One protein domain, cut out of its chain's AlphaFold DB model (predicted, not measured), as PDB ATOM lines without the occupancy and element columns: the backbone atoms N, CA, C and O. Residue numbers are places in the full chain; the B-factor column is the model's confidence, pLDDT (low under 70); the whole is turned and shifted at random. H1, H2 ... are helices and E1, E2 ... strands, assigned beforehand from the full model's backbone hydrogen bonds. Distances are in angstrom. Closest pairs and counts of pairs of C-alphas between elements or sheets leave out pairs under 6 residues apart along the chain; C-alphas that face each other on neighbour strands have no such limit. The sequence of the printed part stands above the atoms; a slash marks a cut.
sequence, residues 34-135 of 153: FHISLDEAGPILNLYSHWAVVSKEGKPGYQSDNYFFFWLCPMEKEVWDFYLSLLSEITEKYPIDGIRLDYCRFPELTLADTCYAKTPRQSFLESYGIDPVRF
ATOM      1  N   PHE A  34     205.596 201.273 218.005       94.94
ATOM      2  CA  PHE A  34     206.678 200.950 217.063       94.94
ATOM      3  C   PHE A  34     207.814 200.145 217.673       94.94
ATOM      4  O   PHE A  34     208.425 199.352 216.969       94.94
ATOM      5  N   HIS A  35     208.090 200.292 218.966       93.31
ATOM      6  CA  HIS A  35     209.103 199.483 219.635       93.31
ATOM      7  C   HIS A  35     208.525 198.121 220.045       93.31
ATOM      8  O   HIS A  35     207.585 198.074 220.841       93.31
ATOM      9  N   ILE A  36     209.086 197.027 219.523       93.12
ATOM     10  CA  ILE A  36     208.468 195.695 219.640       93.12
ATOM     11  C   ILE A  36     209.300 194.661 220.398       93.12
ATOM     12  O   ILE A  36     208.719 193.745 220.979       93.12
ATOM     13  N   SER A  37     210.630 194.772 220.405       92.44
ATOM     14  CA  SER A  37     211.487 193.780 221.054       92.44
ATOM     15  C   SER A  37     212.919 194.271 221.257       92.44
ATOM     16  O   SER A  37     213.392 195.202 220.599       92.44
ATOM     17  N   LEU A  38     213.594 193.601 222.192       92.69
ATOM     18  CA  LEU A  38     215.005 193.765 222.517       92.69
ATOM     19  C   LEU A  38     215.745 192.466 222.192       92.69
ATOM     20  O   LEU A  38     215.195 191.386 222.405       92.69
ATOM     21  N   ASP A  39     216.972 192.598 221.698       92.94
ATOM     22  CA  ASP A  39     217.980 191.565 221.410       92.94
ATOM     23  C   ASP A  39     217.607 190.538 220.322       92.94
ATOM     24  O   ASP A  39     218.473 190.082 219.575       92.94
ATOM     25  N   GLU A  40     216.319 190.269 220.125       93.38
ATOM     26  CA  GLU A  40     215.763 189.448 219.050       93.38
ATOM     27  C   GLU A  40     214.666 190.206 218.290       93.38
ATOM     28  O   GLU A  40     213.949 191.022 218.865       93.38
ATOM     29  N   ALA A  41     214.483 189.916 216.997       91.31
ATOM     30  CA  ALA A  41     213.529 190.629 216.134       91.31
ATOM     31  C   ALA A  41     212.054 190.460 216.550       91.31
ATOM     32  O   ALA A  41     211.196 191.266 216.188       91.31
ATOM     33  N   GLY A  42     211.757 189.414 217.322       92.44
ATOM     34  CA  GLY A  42     210.411 189.112 217.782       92.44
ATOM     35  C   GLY A  42     209.496 188.528 216.693       92.44
ATOM     36  O   GLY A  42     209.821 188.505 215.502       92.44
ATOM     37  N   PRO A  43     208.316 188.026 217.090       93.44
ATOM     38  CA  PRO A  43     207.434 187.261 216.208       93.44
ATOM     39  C   PRO A  43     206.873 188.079 215.039       93.44
ATOM     40  O   PRO A  43     206.716 187.537 213.947       93.44
ATOM     41  N   ILE A  44     206.604 189.375 215.237       94.12
ATOM     42  CA  ILE A  44     206.046 190.233 214.181       94.12
ATOM     43  C   ILE A  44     207.049 190.395 213.037       94.12
ATOM     44  O   ILE A  44     206.673 190.208 211.885       94.12
ATOM     45  N   LEU A  45     208.326 190.668 213.323       94.75
ATOM     46  CA  LEU A  45     209.341 190.816 212.270       94.75
ATOM     47  C   LEU A  45     209.782 189.486 211.659       94.75
ATOM     48  O   LEU A  45     210.236 189.474 210.518       94.75
ATOM     49  N   ASN A  46     209.609 188.368 212.366       94.06
ATOM     50  CA  ASN A  46     209.807 187.044 211.773       94.06
ATOM     51  C   ASN A  46     208.771 186.750 210.672       94.06
ATOM     52  O   ASN A  46     209.088 186.055 209.710       94.06
ATOM     53  N   LEU A  47     207.552 187.287 210.799       95.56
ATOM     54  CA  LEU A  47     206.487 187.154 209.798       95.56
ATOM     55  C   LEU A  47     206.537 188.268 208.742       95.56
ATOM     56  O   LEU A  47     206.398 188.000 207.552       95.56
ATOM     57  N   TYR A  48     206.778 189.505 209.174       95.75
ATOM     58  CA  TYR A  48     206.729 190.716 208.354       95.75
ATOM     59  C   TYR A  48     208.057 191.473 208.422       95.75
ATOM     60  O   TYR A  48     208.148 192.598 208.909       95.75
ATOM     61  N   SER A  49     209.124 190.838 207.940       94.75
ATOM     62  CA  SER A  49     210.478 191.412 208.008       94.75
ATOM     63  C   SER A  49     210.616 192.772 207.310       94.75
ATOM     64  O   SER A  49     211.429 193.597 207.729       94.75
ATOM     65  N   HIS A  50     209.801 193.051 206.285       94.19
ATOM     66  CA  HIS A  50     209.793 194.333 205.575       94.19
ATOM     67  C   HIS A  50     209.218 195.489 206.398       94.19
ATOM     68  O   HIS A  50     209.456 196.642 206.047       94.19
ATOM     69  N   TRP A  51     208.518 195.206 207.500       95.88
ATOM     70  CA  TRP A  51     208.044 196.234 208.427       95.88
ATOM     71  C   TRP A  51     209.155 196.785 209.315       95.88
ATOM     72  O   TRP A  51     208.932 197.774 210.008       95.88
ATOM     73  N   ALA A  52     210.345 196.181 209.333       95.44
ATOM     74  CA  ALA A  52     211.428 196.643 210.186       95.44
ATOM     75  C   ALA A  52     211.900 198.050 209.803       95.44
ATOM     76  O   ALA A  52     212.105 198.382 208.632       95.44
ATOM     77  N   VAL A  53     212.190 198.861 210.818       93.88
ATOM     78  CA  VAL A  53     213.104 199.982 210.636       93.88
ATOM     79  C   VAL A  53     214.489 199.423 210.316       93.88
ATOM     80  O   VAL A  53     215.016 198.581 211.045       93.88
ATOM     81  N   VAL A  54     215.092 199.934 209.244       92.88
ATOM     82  CA  VAL A  54     216.448 199.560 208.831       92.88
ATOM     83  C   VAL A  54     217.417 200.728 208.973       92.88
ATOM     84  O   VAL A  54     217.069 201.888 208.709       92.88
ATOM     85  N   SER A  55     218.636 200.402 209.388       91.19
ATOM     86  CA  SER A  55     219.777 201.307 209.410       91.19
ATOM     87  C   SER A  55     220.227 201.658 207.994       91.19
ATOM     88  O   SER A  55     219.839 201.019 207.010       91.19
ATOM     89  N   LYS A  56     221.101 202.655 207.885       87.56
ATOM     90  CA  LYS A  56     221.726 203.042 206.618       87.56
ATOM     91  C   LYS A  56     222.494 201.913 205.930       87.56
ATOM     92  O   LYS A  56     222.532 201.845 204.705       87.56
ATOM     93  N   GLU A  57     223.069 201.004 206.709       87.69
ATOM     94  CA  GLU A  57     223.769 199.804 206.236       87.69
ATOM     95  C   GLU A  57     222.802 198.713 205.744       87.69
ATOM     96  O   GLU A  57     223.244 197.641 205.329       87.69
ATOM     97  N   GLY A  58     221.490 198.964 205.799       90.00
ATOM     98  CA  GLY A  58     220.450 198.038 205.365       90.00
ATOM     99  C   GLY A  58     220.161 196.920 206.365       90.00
ATOM    100  O   GLY A  58     219.600 195.900 205.976       90.00
ATOM    101  N   LYS A  59     220.549 197.077 207.637       91.31
ATOM    102  CA  LYS A  59     220.296 196.081 208.688       91.31
ATOM    103  C   LYS A  59     219.066 196.465 209.519       91.31
ATOM    104  O   LYS A  59     218.921 197.646 209.830       91.31
ATOM    105  N   PRO A  60     218.187 195.517 209.884       93.06
ATOM    106  CA  PRO A  60     217.074 195.800 210.782       93.06
ATOM    107  C   PRO A  60     217.566 196.010 212.218       93.06
ATOM    108  O   PRO A  60     218.463 195.303 212.681       93.06
ATOM    109  N   GLY A  61     216.937 196.953 212.916       90.44
ATOM    110  CA  GLY A  61     217.270 197.289 214.300       90.44
ATOM    111  C   GLY A  61     218.591 198.046 214.464       90.44
ATOM    112  O   GLY A  61     219.305 198.327 213.499       90.44
ATOM    113  N   TYR A  62     218.889 198.440 215.700       89.12
ATOM    114  CA  TYR A  62     220.100 199.189 216.036       89.12
ATOM    115  C   TYR A  62     220.526 198.964 217.489       89.12
ATOM    116  O   TYR A  62     219.701 198.696 218.359       89.12
ATOM    117  N   GLN A  63     221.823 199.111 217.761       88.19
ATOM    118  CA  GLN A  63     222.359 199.049 219.120       88.19
ATOM    119  C   GLN A  63     222.111 200.375 219.846       88.19
ATOM    120  O   GLN A  63     222.450 201.434 219.320       88.19
ATOM    121  N   SER A  64     221.600 200.312 221.074       85.69
ATOM    122  CA  SER A  64     221.618 201.434 222.014       85.69
ATOM    123  C   SER A  64     222.006 200.931 223.397       85.69
ATOM    124  O   SER A  64     221.385 200.018 223.937       85.69
ATOM    125  N   ASP A  65     223.044 201.528 223.975       85.12
ATOM    126  CA  ASP A  65     223.645 201.075 225.230       85.12
ATOM    127  C   ASP A  65     223.945 199.563 225.204       85.12
ATOM    128  O   ASP A  65     224.667 199.082 224.326       85.12
ATOM    129  N   ASN A  66     223.377 198.806 226.144       89.69
ATOM    130  CA  ASN A  66     223.594 197.368 226.300       89.69
ATOM    131  C   ASN A  66     222.587 196.499 225.532       89.69
ATOM    132  O   ASN A  66     222.686 195.280 225.623       89.69
ATOM    133  N   TYR A  67     221.642 197.092 224.795       89.56
ATOM    134  CA  TYR A  67     220.556 196.356 224.146       89.56
ATOM    135  C   TYR A  67     220.499 196.616 222.642       89.56
ATOM    136  O   TYR A  67     220.815 197.711 222.161       89.56
ATOM    137  N   PHE A  68     220.046 195.611 221.896       91.19
ATOM    138  CA  PHE A  68     219.759 195.758 220.475       91.19
ATOM    139  C   PHE A  68     218.254 195.950 220.267       91.19
ATOM    140  O   PHE A  68     217.449 195.094 220.617       91.19
ATOM    141  N   PHE A  69     217.852 197.088 219.713       92.62
ATOM    142  CA  PHE A  69     216.452 197.489 219.618       92.62
ATOM    143  C   PHE A  69     215.866 197.156 218.251       92.62
ATOM    144  O   PHE A  69     216.445 197.498 217.217       92.62
ATOM    145  N   PHE A  70     214.656 196.594 218.247       94.50
ATOM    146  CA  PHE A  70     213.869 196.370 217.038       94.50
ATOM    147  C   PHE A  70     212.604 197.222 217.030       94.50
ATOM    148  O   PHE A  70     211.867 197.319 218.016       94.50
ATOM    149  N   TRP A  71     212.366 197.849 215.880       95.00
ATOM    150  CA  TRP A  71     211.262 198.773 215.672       95.00
ATOM    151  C   TRP A  71     210.524 198.463 214.373       95.00
ATOM    152  O   TRP A  71     211.145 198.095 213.373       95.00
ATOM    153  N   LEU A  72     209.213 198.678 214.381       95.50
ATOM    154  CA  LEU A  72     208.368 198.726 213.196       95.50
ATOM    155  C   LEU A  72     208.429 200.118 212.565       95.50
ATOM    156  O   LEU A  72     208.501 201.130 213.259       95.50
ATOM    157  N   CYS A  73     208.412 200.167 211.240       93.81
ATOM    158  CA  CYS A  73     208.524 201.384 210.457       93.81
ATOM    159  C   CYS A  73     207.202 202.172 210.491       93.81
ATOM    160  O   CYS A  73     206.211 201.698 209.934       93.81
ATOM    161  N   PRO A  74     207.171 203.406 211.037       92.94
ATOM    162  CA  PRO A  74     205.954 204.225 211.055       92.94
ATOM    163  C   PRO A  74     205.472 204.674 209.668       92.94
ATOM    164  O   PRO A  74     204.372 205.207 209.545       92.94
ATOM    165  N   MET A  75     206.299 204.509 208.629       91.75
ATOM    166  CA  MET A  75     205.954 204.837 207.240       91.75
ATOM    167  C   MET A  75     205.394 203.641 206.462       91.75
ATOM    168  O   MET A  75     205.044 203.799 205.296       91.75
ATOM    169  N   GLU A  76     205.321 202.460 207.077       93.62
ATOM    170  CA  GLU A  76     204.716 201.289 206.453       93.62
ATOM    171  C   GLU A  76     203.215 201.253 206.756       93.62
ATOM    172  O   GLU A  76     202.800 201.258 207.916       93.62
ATOM    173  N   LYS A  77     202.379 201.251 205.710       93.94
ATOM    174  CA  LYS A  77     200.921 201.374 205.877       93.94
ATOM    175  C   LYS A  77     200.342 200.142 206.569       93.94
ATOM    176  O   LYS A  77     199.463 200.270 207.415       93.94
ATOM    177  N   GLU A  78     200.868 198.967 206.241       95.69
ATOM    178  CA  GLU A  78     200.402 197.697 206.798       95.69
ATOM    179  C   GLU A  78     200.595 197.624 208.325       95.69
ATOM    180  O   GLU A  78     199.764 197.045 209.023       95.69
ATOM    181  N   VAL A  79     201.630 198.289 208.861       95.81
ATOM    182  CA  VAL A  79     201.849 198.419 210.313       95.81
ATOM    183  C   VAL A  79     200.694 199.183 210.962       95.81
ATOM    184  O   VAL A  79     200.164 198.760 211.989       95.81
ATOM    185  N   TRP A  80     200.271 200.299 210.363       95.19
ATOM    186  CA  TRP A  80     199.136 201.072 210.866       95.19
ATOM    187  C   TRP A  80     197.821 200.313 210.748       95.19
ATOM    188  O   TRP A  80     197.041 200.329 211.696       95.19
ATOM    189  N   ASP A  81     197.587 199.625 209.630       97.19
ATOM    190  CA  ASP A  81     196.383 198.813 209.441       97.19
ATOM    191  C   ASP A  81     196.283 197.718 210.524       97.19
ATOM    192  O   ASP A  81     195.215 197.513 211.104       97.19
ATOM    193  N   PHE A  82     197.410 197.081 210.869       96.31
ATOM    194  CA  PHE A  82     197.493 196.115 211.966       96.31
ATOM    195  C   PHE A  82     197.141 196.738 213.325       96.31
ATOM    196  O   PHE A  82     196.269 196.226 214.030       96.31
ATOM    197  N   TYR A  83     197.774 197.858 213.691       95.94
ATOM    198  CA  TYR A  83     197.502 198.502 214.978       95.94
ATOM    199  C   TYR A  83     196.083 199.055 215.069       95.94
ATOM    200  O   TYR A  83     195.468 198.928 216.120       95.94
ATOM    201  N   LEU A  84     195.538 199.626 213.994       96.38
ATOM    202  CA  LEU A  84     194.154 200.094 213.971       96.38
ATOM    203  C   LEU A  84     193.178 198.933 214.167       96.38
ATOM    204  O   LEU A  84     192.267 199.059 214.977       96.38
ATOM    205  N   SER A  85     193.400 197.789 213.510       96.94
ATOM    206  CA  SER A  85     192.577 196.594 213.733       96.94
ATOM    207  C   SER A  85     192.639 196.122 215.187       96.94
ATOM    208  O   SER A  85     191.604 195.813 215.774       96.94
ATOM    209  N   LEU A  86     193.836 196.082 215.776       94.88
ATOM    210  CA  LEU A  86     194.034 195.635 217.156       94.88
ATOM    211  C   LEU A  86     193.407 196.604 218.169       94.88
ATOM    212  O   LEU A  86     192.768 196.179 219.127       94.88
ATOM    213  N   LEU A  87     193.570 197.910 217.956       95.06
ATOM    214  CA  LEU A  87     192.971 198.940 218.800       95.06
ATOM    215  C   LEU A  87     191.443 198.895 218.727       95.06
ATOM    216  O   LEU A  87     190.807 198.918 219.778       95.06
ATOM    217  N   SER A  88     190.871 198.762 217.524       95.44
ATOM    218  CA  SER A  88     189.426 198.587 217.344       95.44
ATOM    219  C   SER A  88     188.925 197.363 218.098       95.44
ATOM    220  O   SER A  88     188.013 197.487 218.913       95.44
ATOM    221  N   GLU A  89     189.582 196.210 217.928       94.88
ATOM    222  CA  GLU A  89     189.228 194.979 218.637       94.88
ATOM    223  C   GLU A  89     189.213 195.178 220.158       94.88
ATOM    224  O   GLU A  89     188.256 194.785 220.826       94.88
ATOM    225  N   ILE A  90     190.248 195.816 220.711       94.19
ATOM    226  CA  ILE A  90     190.344 196.053 222.152       94.19
ATOM    227  C   ILE A  90     189.207 196.967 222.626       94.19
ATOM    228  O   ILE A  90     188.566 196.669 223.633       94.19
ATOM    229  N   THR A  91     188.939 198.061 221.909       94.31
ATOM    230  CA  THR A  91     187.888 199.022 222.290       94.31
ATOM    231  C   THR A  91     186.472 198.478 222.127       94.31
ATOM    232  O   THR A  91     185.571 198.914 222.836       94.31
ATOM    233  N   GLU A  92     186.264 197.529 221.215       95.19
ATOM    234  CA  GLU A  92     184.959 196.906 220.981       95.19
ATOM    235  C   GLU A  92     184.676 195.769 221.968       95.19
ATOM    236  O   GLU A  92     183.529 195.562 222.365       95.19
ATOM    237  N   LYS A  93     185.709 195.016 222.369       94.25
ATOM    238  CA  LYS A  93     185.550 193.826 223.218       94.25
ATOM    239  C   LYS A  93     185.646 194.109 224.712       94.25
ATOM    240  O   LYS A  93     185.063 193.357 225.497       94.25
ATOM    241  N   TYR A  94     186.369 195.154 225.116       95.56
ATOM    242  CA  TYR A  94     186.687 195.404 226.521       95.56
ATOM    243  C   TYR A  94     186.167 196.762 227.003       95.56
ATOM    244  O   TYR A  94     186.313 197.757 226.293       95.56
ATOM    245  N   PRO A  95     185.607 196.845 228.226       95.12
ATOM    246  CA  PRO A  95     185.084 198.094 228.768       95.12
ATOM    247  C   PRO A  95     186.228 198.953 229.329       95.12
ATOM    248  O   PRO A  95     186.346 199.147 230.533       95.12
ATOM    249  N   ILE A  96     187.114 199.429 228.457       96.62
ATOM    250  CA  ILE A  96     188.206 200.345 228.809       96.62
ATOM    251  C   ILE A  96     187.791 201.804 228.583       96.62
ATOM    252  O   ILE A  96     187.016 202.111 227.684       96.62
ATOM    253  N   ASP A  97     188.344 202.719 229.377       97.12
ATOM    254  CA  ASP A  97     188.023 204.154 229.336       97.12
ATOM    255  C   ASP A  97     188.941 204.947 228.394       97.12
ATOM    256  O   ASP A  97     188.680 206.107 228.067       97.12
ATOM    257  N   GLY A  98     190.043 204.340 227.950       95.50
ATOM    258  CA  GLY A  98     190.940 204.966 226.991       95.50
ATOM    259  C   GLY A  98     192.163 204.133 226.642       95.50
ATOM    260  O   GLY A  98     192.419 203.067 227.200       95.50
ATOM    261  N   ILE A  99     192.958 204.666 225.719       95.75
ATOM    262  CA  ILE A  99     194.200 204.054 225.248       95.75
ATOM    263  C   ILE A  99     195.352 205.034 225.465       95.75
ATOM    264  O   ILE A  99     195.229 206.231 225.203       95.75
ATOM    265  N   ARG A 100     196.494 204.524 225.930       95.62
ATOM    266  CA  ARG A 100     197.768 205.244 225.963       95.62
ATOM    267  C   ARG A 100     198.746 204.592 224.997       95.62
ATOM    268  O   ARG A 100     199.162 203.453 225.202       95.62
ATOM    269  N   LEU A 101     199.126 205.337 223.967       95.25
ATOM    270  CA  LEU A 101     200.116 204.905 222.989       95.25
ATOM    271  C   LEU A 101     201.512 205.236 223.519       95.25
ATOM    272  O   LEU A 101     201.838 206.402 223.736       95.25
ATOM    273  N   ASP A 102     202.322 204.209 223.729       93.94
ATOM    274  CA  ASP A 102     203.736 204.326 224.066       93.94
ATOM    275  C   ASP A 102     204.584 204.027 222.825       93.94
ATOM    276  O   ASP A 102     204.169 203.281 221.933       93.94
ATOM    277  N   TYR A 103     205.770 204.626 222.741       92.75
ATOM    278  CA  TYR A 103     206.660 204.490 221.579       92.75
ATOM    279  C   TYR A 103     205.979 204.763 220.220       92.75
ATOM    280  O   TYR A 103     206.356 204.188 219.200       92.75
ATOM    281  N   CYS A 104     204.989 205.664 220.181       93.00
ATOM    282  CA  CYS A 104     204.356 206.147 218.949       93.00
ATOM    283  C   CYS A 104     205.197 207.271 218.320       93.00
ATOM    284  O   CYS A 104     204.817 208.440 218.294       93.00
ATOM    285  N   ARG A 105     206.418 206.927 217.912       90.44
ATOM    286  CA  ARG A 105     207.411 207.832 217.324       90.44
ATOM    287  C   ARG A 105     208.412 207.055 216.474       90.44
ATOM    288  O   ARG A 105     208.451 205.831 216.521       90.44
ATOM    289  N   PHE A 106     209.267 207.773 215.757       89.31
ATOM    290  CA  PHE A 106     210.463 207.181 215.163       89.31
ATOM    291  C   PHE A 106     211.523 206.856 216.235       89.31
ATOM    292  O   PHE A 106     211.523 207.477 217.313       89.31
ATOM    293  N   PRO A 107     212.444 205.915 215.948       87.19
ATOM    294  CA  PRO A 107     213.657 205.739 216.738       87.19
ATOM    295  C   PRO A 107     214.437 207.046 216.875       87.19
ATOM    296  O   PRO A 107     214.350 207.934 216.025       87.19
ATOM    297  N   GLU A 108     215.206 207.185 217.953       81.62
ATOM    298  CA  GLU A 108     215.964 208.419 218.173       81.62
ATOM    299  C   GLU A 108     217.129 208.529 217.190       81.62
ATOM    300  O   GLU A 108     218.026 207.687 217.166       81.62
ATOM    301  N   LEU A 109     217.139 209.619 216.419       72.38
ATOM    302  CA  LEU A 109     218.169 209.900 215.415       72.38
ATOM    303  C   LEU A 109     219.569 210.063 216.022       72.38
ATOM    304  O   LEU A 109     220.567 209.844 215.342       72.38
ATOM    305  N   THR A 110     219.656 210.454 217.295       72.81
ATOM    306  CA  THR A 110     220.921 210.557 218.036       72.81
ATOM    307  C   THR A 110     221.522 209.198 218.370       72.81
ATOM    308  O   THR A 110     222.724 209.121 218.604       72.81
ATOM    309  N   LEU A 111     220.703 208.143 218.396       72.31
ATOM    310  CA  LEU A 111     221.132 206.782 218.702       72.31
ATOM    311  C   LEU A 111     221.454 206.005 217.424       72.31
ATOM    312  O   LEU A 111     222.443 205.278 217.389       72.31
ATOM    313  N   ALA A 112     220.658 206.181 216.363       72.88
ATOM    314  CA  ALA A 112     220.920 205.536 215.082       72.88
ATOM    315  C   ALA A 112     220.337 206.297 213.880       72.88
ATOM    316  O   ALA A 112     219.189 206.747 213.887       72.88
ATOM    317  N   ASP A 113     221.123 206.351 212.801       84.94
ATOM    318  CA  ASP A 113     220.693 206.820 211.481       84.94
ATOM    319  C   ASP A 113     219.877 205.704 210.800       84.94
ATOM    320  O   ASP A 113     220.421 204.720 210.284       84.94
ATOM    321  N   THR A 114     218.550 205.818 210.882       86.44
ATOM    322  CA  THR A 114     217.591 204.771 210.499       86.44
ATOM    323  C   THR A 114     216.555 205.271 209.485       86.44
ATOM    324  O   THR A 114     216.614 206.409 209.033       86.44
ATOM    325  N   CYS A 115     215.592 204.413 209.129       87.81
ATOM    326  CA  CYS A 115     214.527 204.658 208.144       87.81
ATOM    327  C   CYS A 115     214.971 204.577 206.675       87.81
ATOM    328  O   CYS A 115     214.371 205.197 205.801       87.81
ATOM    329  N   TYR A 116     215.957 203.730 206.370       91.12
ATOM    330  CA  TYR A 116     216.425 203.484 204.994       91.12
ATOM    331  C   TYR A 116     215.685 202.337 204.286       91.12
ATOM    332  O   TYR A 116     216.176 201.781 203.299       91.12
ATOM    333  N   ALA A 117     214.505 201.960 204.790       91.00
ATOM    334  CA  ALA A 117     213.702 200.889 204.211       91.00
ATOM    335  C   ALA A 117     213.184 201.320 202.836       91.00
ATOM    336  O   ALA A 117     213.175 202.505 202.496       91.00
ATOM    337  N   LYS A 118     212.742 200.356 202.028       90.88
ATOM    338  CA  LYS A 118     212.321 200.621 200.647       90.88
ATOM    339  C   LYS A 118     211.247 201.713 200.573       90.88
ATOM    340  O   LYS A 118     211.439 202.682 199.846       90.88
ATOM    341  N   THR A 119     210.169 201.573 201.345       90.25
ATOM    342  CA  THR A 119     209.028 202.504 201.375       90.25
ATOM    343  C   THR A 119     209.443 203.945 201.727       90.25
ATOM    344  O   THR A 119     209.242 204.831 200.893       90.25
ATOM    345  N   PRO A 120     210.085 204.223 202.883       90.38
ATOM    346  CA  PRO A 120     210.499 205.583 203.233       90.38
ATOM    347  C   PRO A 120     211.542 206.167 202.273       90.38
ATOM    348  O   PRO A 120     211.442 207.335 201.897       90.38
ATOM    349  N   ARG A 121     212.507 205.362 201.807       92.25
ATOM    350  CA  ARG A 121     213.537 205.805 200.853       92.25
ATOM    351  C   ARG A 121     212.933 206.201 199.506       92.25
ATOM    352  O   ARG A 121     213.327 207.219 198.943       92.25
ATOM    353  N   GLN A 122     211.975 205.418 199.009       92.62
ATOM    354  CA  GLN A 122     211.265 205.703 197.765       92.62
ATOM    355  C   GLN A 122     210.410 206.968 197.897       92.62
ATOM    356  O   GLN A 122     210.512 207.854 197.055       92.62
ATOM    357  N   SER A 123     209.650 207.101 198.989       91.06
ATOM    358  CA  SER A 123     208.840 208.297 199.261       91.06
ATOM    359  C   SER A 123     209.694 209.572 199.338       91.06
ATOM    360  O   SER A 123     209.327 210.613 198.785       91.06
ATOM    361  N   PHE A 124     210.877 209.488 199.957       92.88
ATOM    362  CA  PHE A 124     211.827 210.598 199.994       92.88
ATOM    363  C   PHE A 124     212.373 210.927 198.597       92.88
ATOM    364  O   PHE A 124     212.398 212.093 198.202       92.88
ATOM    365  N   LEU A 125     212.779 209.911 197.827       93.56
ATOM    366  CA  LEU A 125     213.280 210.091 196.464       93.56
ATOM    367  C   LEU A 125     212.235 210.745 195.551       93.56
ATOM    368  O   LEU A 125     212.579 211.633 194.780       93.56
ATOM    369  N   GLU A 126     210.971 210.343 195.653       95.38
ATOM    370  CA  GLU A 126     209.866 210.926 194.882       95.38
ATOM    371  C   GLU A 126     209.606 212.386 195.260       95.38
ATOM    372  O   GLU A 126     209.360 213.216 194.387       95.38
ATOM    373  N   SER A 127     209.709 212.711 196.549       95.62
ATOM    374  CA  SER A 127     209.440 214.063 197.051       95.62
ATOM    375  C   SER A 127     210.566 215.052 196.737       95.62
ATOM    376  O   SER A 127     210.302 216.230 196.503       95.62
ATOM    377  N   TYR A 128     211.822 214.592 196.738       94.19
ATOM    378  CA  TYR A 128     212.998 215.475 196.699       94.19
ATOM    379  C   TYR A 128     213.953 215.212 195.527       94.19
ATOM    380  O   TYR A 128     214.924 215.947 195.354       94.19
ATOM    381  N   GLY A 129     213.728 214.166 194.729       94.31
ATOM    382  CA  GLY A 129     214.586 213.786 193.600       94.31
ATOM    383  C   GLY A 129     215.977 213.276 193.999       94.31
ATOM    384  O   GLY A 129     216.832 213.066 193.137       94.31
ATOM    385  N   ILE A 130     216.229 213.080 195.295       92.56
ATOM    386  CA  ILE A 130     217.517 212.651 195.844       92.56
ATOM    387  C   ILE A 130     217.286 211.470 196.773       92.56
ATOM    388  O   ILE A 130     216.388 211.479 197.603       92.56
ATOM    389  N   ASP A 131     218.128 210.454 196.653       90.69
ATOM    390  CA  ASP A 131     218.108 209.299 197.538       90.69
ATOM    391  C   ASP A 131     218.796 209.630 198.876       90.69
ATOM    392  O   ASP A 131     219.975 210.013 198.855       90.69
ATOM    393  N   PRO A 132     218.122 209.463 200.032       88.56
ATOM    394  CA  PRO A 132     218.659 209.881 201.322       88.56
ATOM    395  C   PRO A 132     219.948 209.147 201.712       88.56
ATOM    396  O   PRO A 132     220.768 209.702 202.442       88.56
ATOM    397  N   VAL A 133     220.209 207.947 201.171       88.31
ATOM    398  CA  VAL A 133     221.468 207.219 201.429       88.31
ATOM    399  C   VAL A 133     222.703 207.985 200.940       88.31
ATOM    400  O   VAL A 133     223.809 207.767 201.435       88.31
ATOM    401  N   ARG A 134     222.521 208.900 199.975       86.88
ATOM    402  CA  ARG A 134     223.596 209.710 199.385       86.88
ATOM    403  C   ARG A 134     224.048 210.851 200.289       86.88
ATOM    404  O   ARG A 134     225.136 211.382 200.069       86.88
ATOM    405  N   PHE A 135     223.256 211.240 201.288       80.56
ATOM    406  CA  PHE A 135     223.723 212.200 202.279       80.56
ATOM    407  C   PHE A 135     224.787 211.522 203.140       80.56
ATOM    408  O   PHE A 135     224.523 210.512 203.785       80.56
TER     409      PHE A 135
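What this domain is: This is residues 34 to 135 of the 153 residues of the protein "GHL10 domain-containing protein" of Candidatus Atribacteria bacterium (UniProt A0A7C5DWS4). A small, staggered sheet of three strands, E1, E3 and E2, is grazed by the short helix H1, and a long arm reaches away from it: helix H2 runs outward and strand E4 folds back, with residues 92 to 98 sticking out at the tip. H3 lies towards the other end of the longest axis, beyond the long link of residues 103 to 117 that follows E4; a second long link, residues 48 to 61, joins H1 to E2. The printed part has 102 residues with three named helices and four named strands, in the order E1 H1 E2 E3 H2 E4 H3; the sheet order is E1 - E3 - E2, antiparallel, and the class is mixed, helices and strands. The whole is only just compact, close to loose, with a radius of gyration of the C-alphas of 15.2 A and spans of 50 by 35 by 25 A.

How they stand to each other: E1, residues 35 to 38, and E3, residues 67 to 71, are antiparallel neighbours at 150 degrees, with N 70 and O 37 at 3.0 A. H1, residues 42 to 47, is on the sheet but only grazes it with residues 42 to 45; the closest C-alphas of E1 and H1, those of Ile 36 and Gly 42, are 7.1 A apart. E2, residues 62 to 64, and E3 form an antiparallel hairpin at 134 degrees, with N 69 and O 62 at 2.8 A. The pairing is staggered: E3 pairs with E2 over residues 67 to 69 and with E1 over residues 69 to 71. E1 and E2 are the edge strands. H2, residues 77 to 93, is not on the sheet. H2 and E4, residues 98 to 102, are only just apart, their closest C-alphas at 8.2 A. E4 pairs with no named strand. H3, residues 118 to 128, is not on the sheet and is apart from H2. In H1, H2 and H3 every O i to N i+4 pair is within hydrogen-bond range.

Where its parts are: E1 begins at C-alpha 35 (209.103, 199.483, 219.635) and is 8.7 A long; H1 is 9.1 A, E2 6.6 A and E3 12.8 A. H2 runs 24.4 A to C-alpha 93 (185.550, 193.826, 223.218), and E4 is 13.1 A. H3, 15.4 A, ends at C-alpha 128 (212.998, 215.475, 196.699).

The domain as a whole: The two C-alphas farthest apart, those of Pro 95 and Arg 134, are 49.8 A apart. The printed part has no cut. The links from H1 to E2, residues 48 to 61, and from E4 to H3, residues 103 to 117, are long. Mean pLDDT of the printed part is 91.8, and no printed residue is under 70.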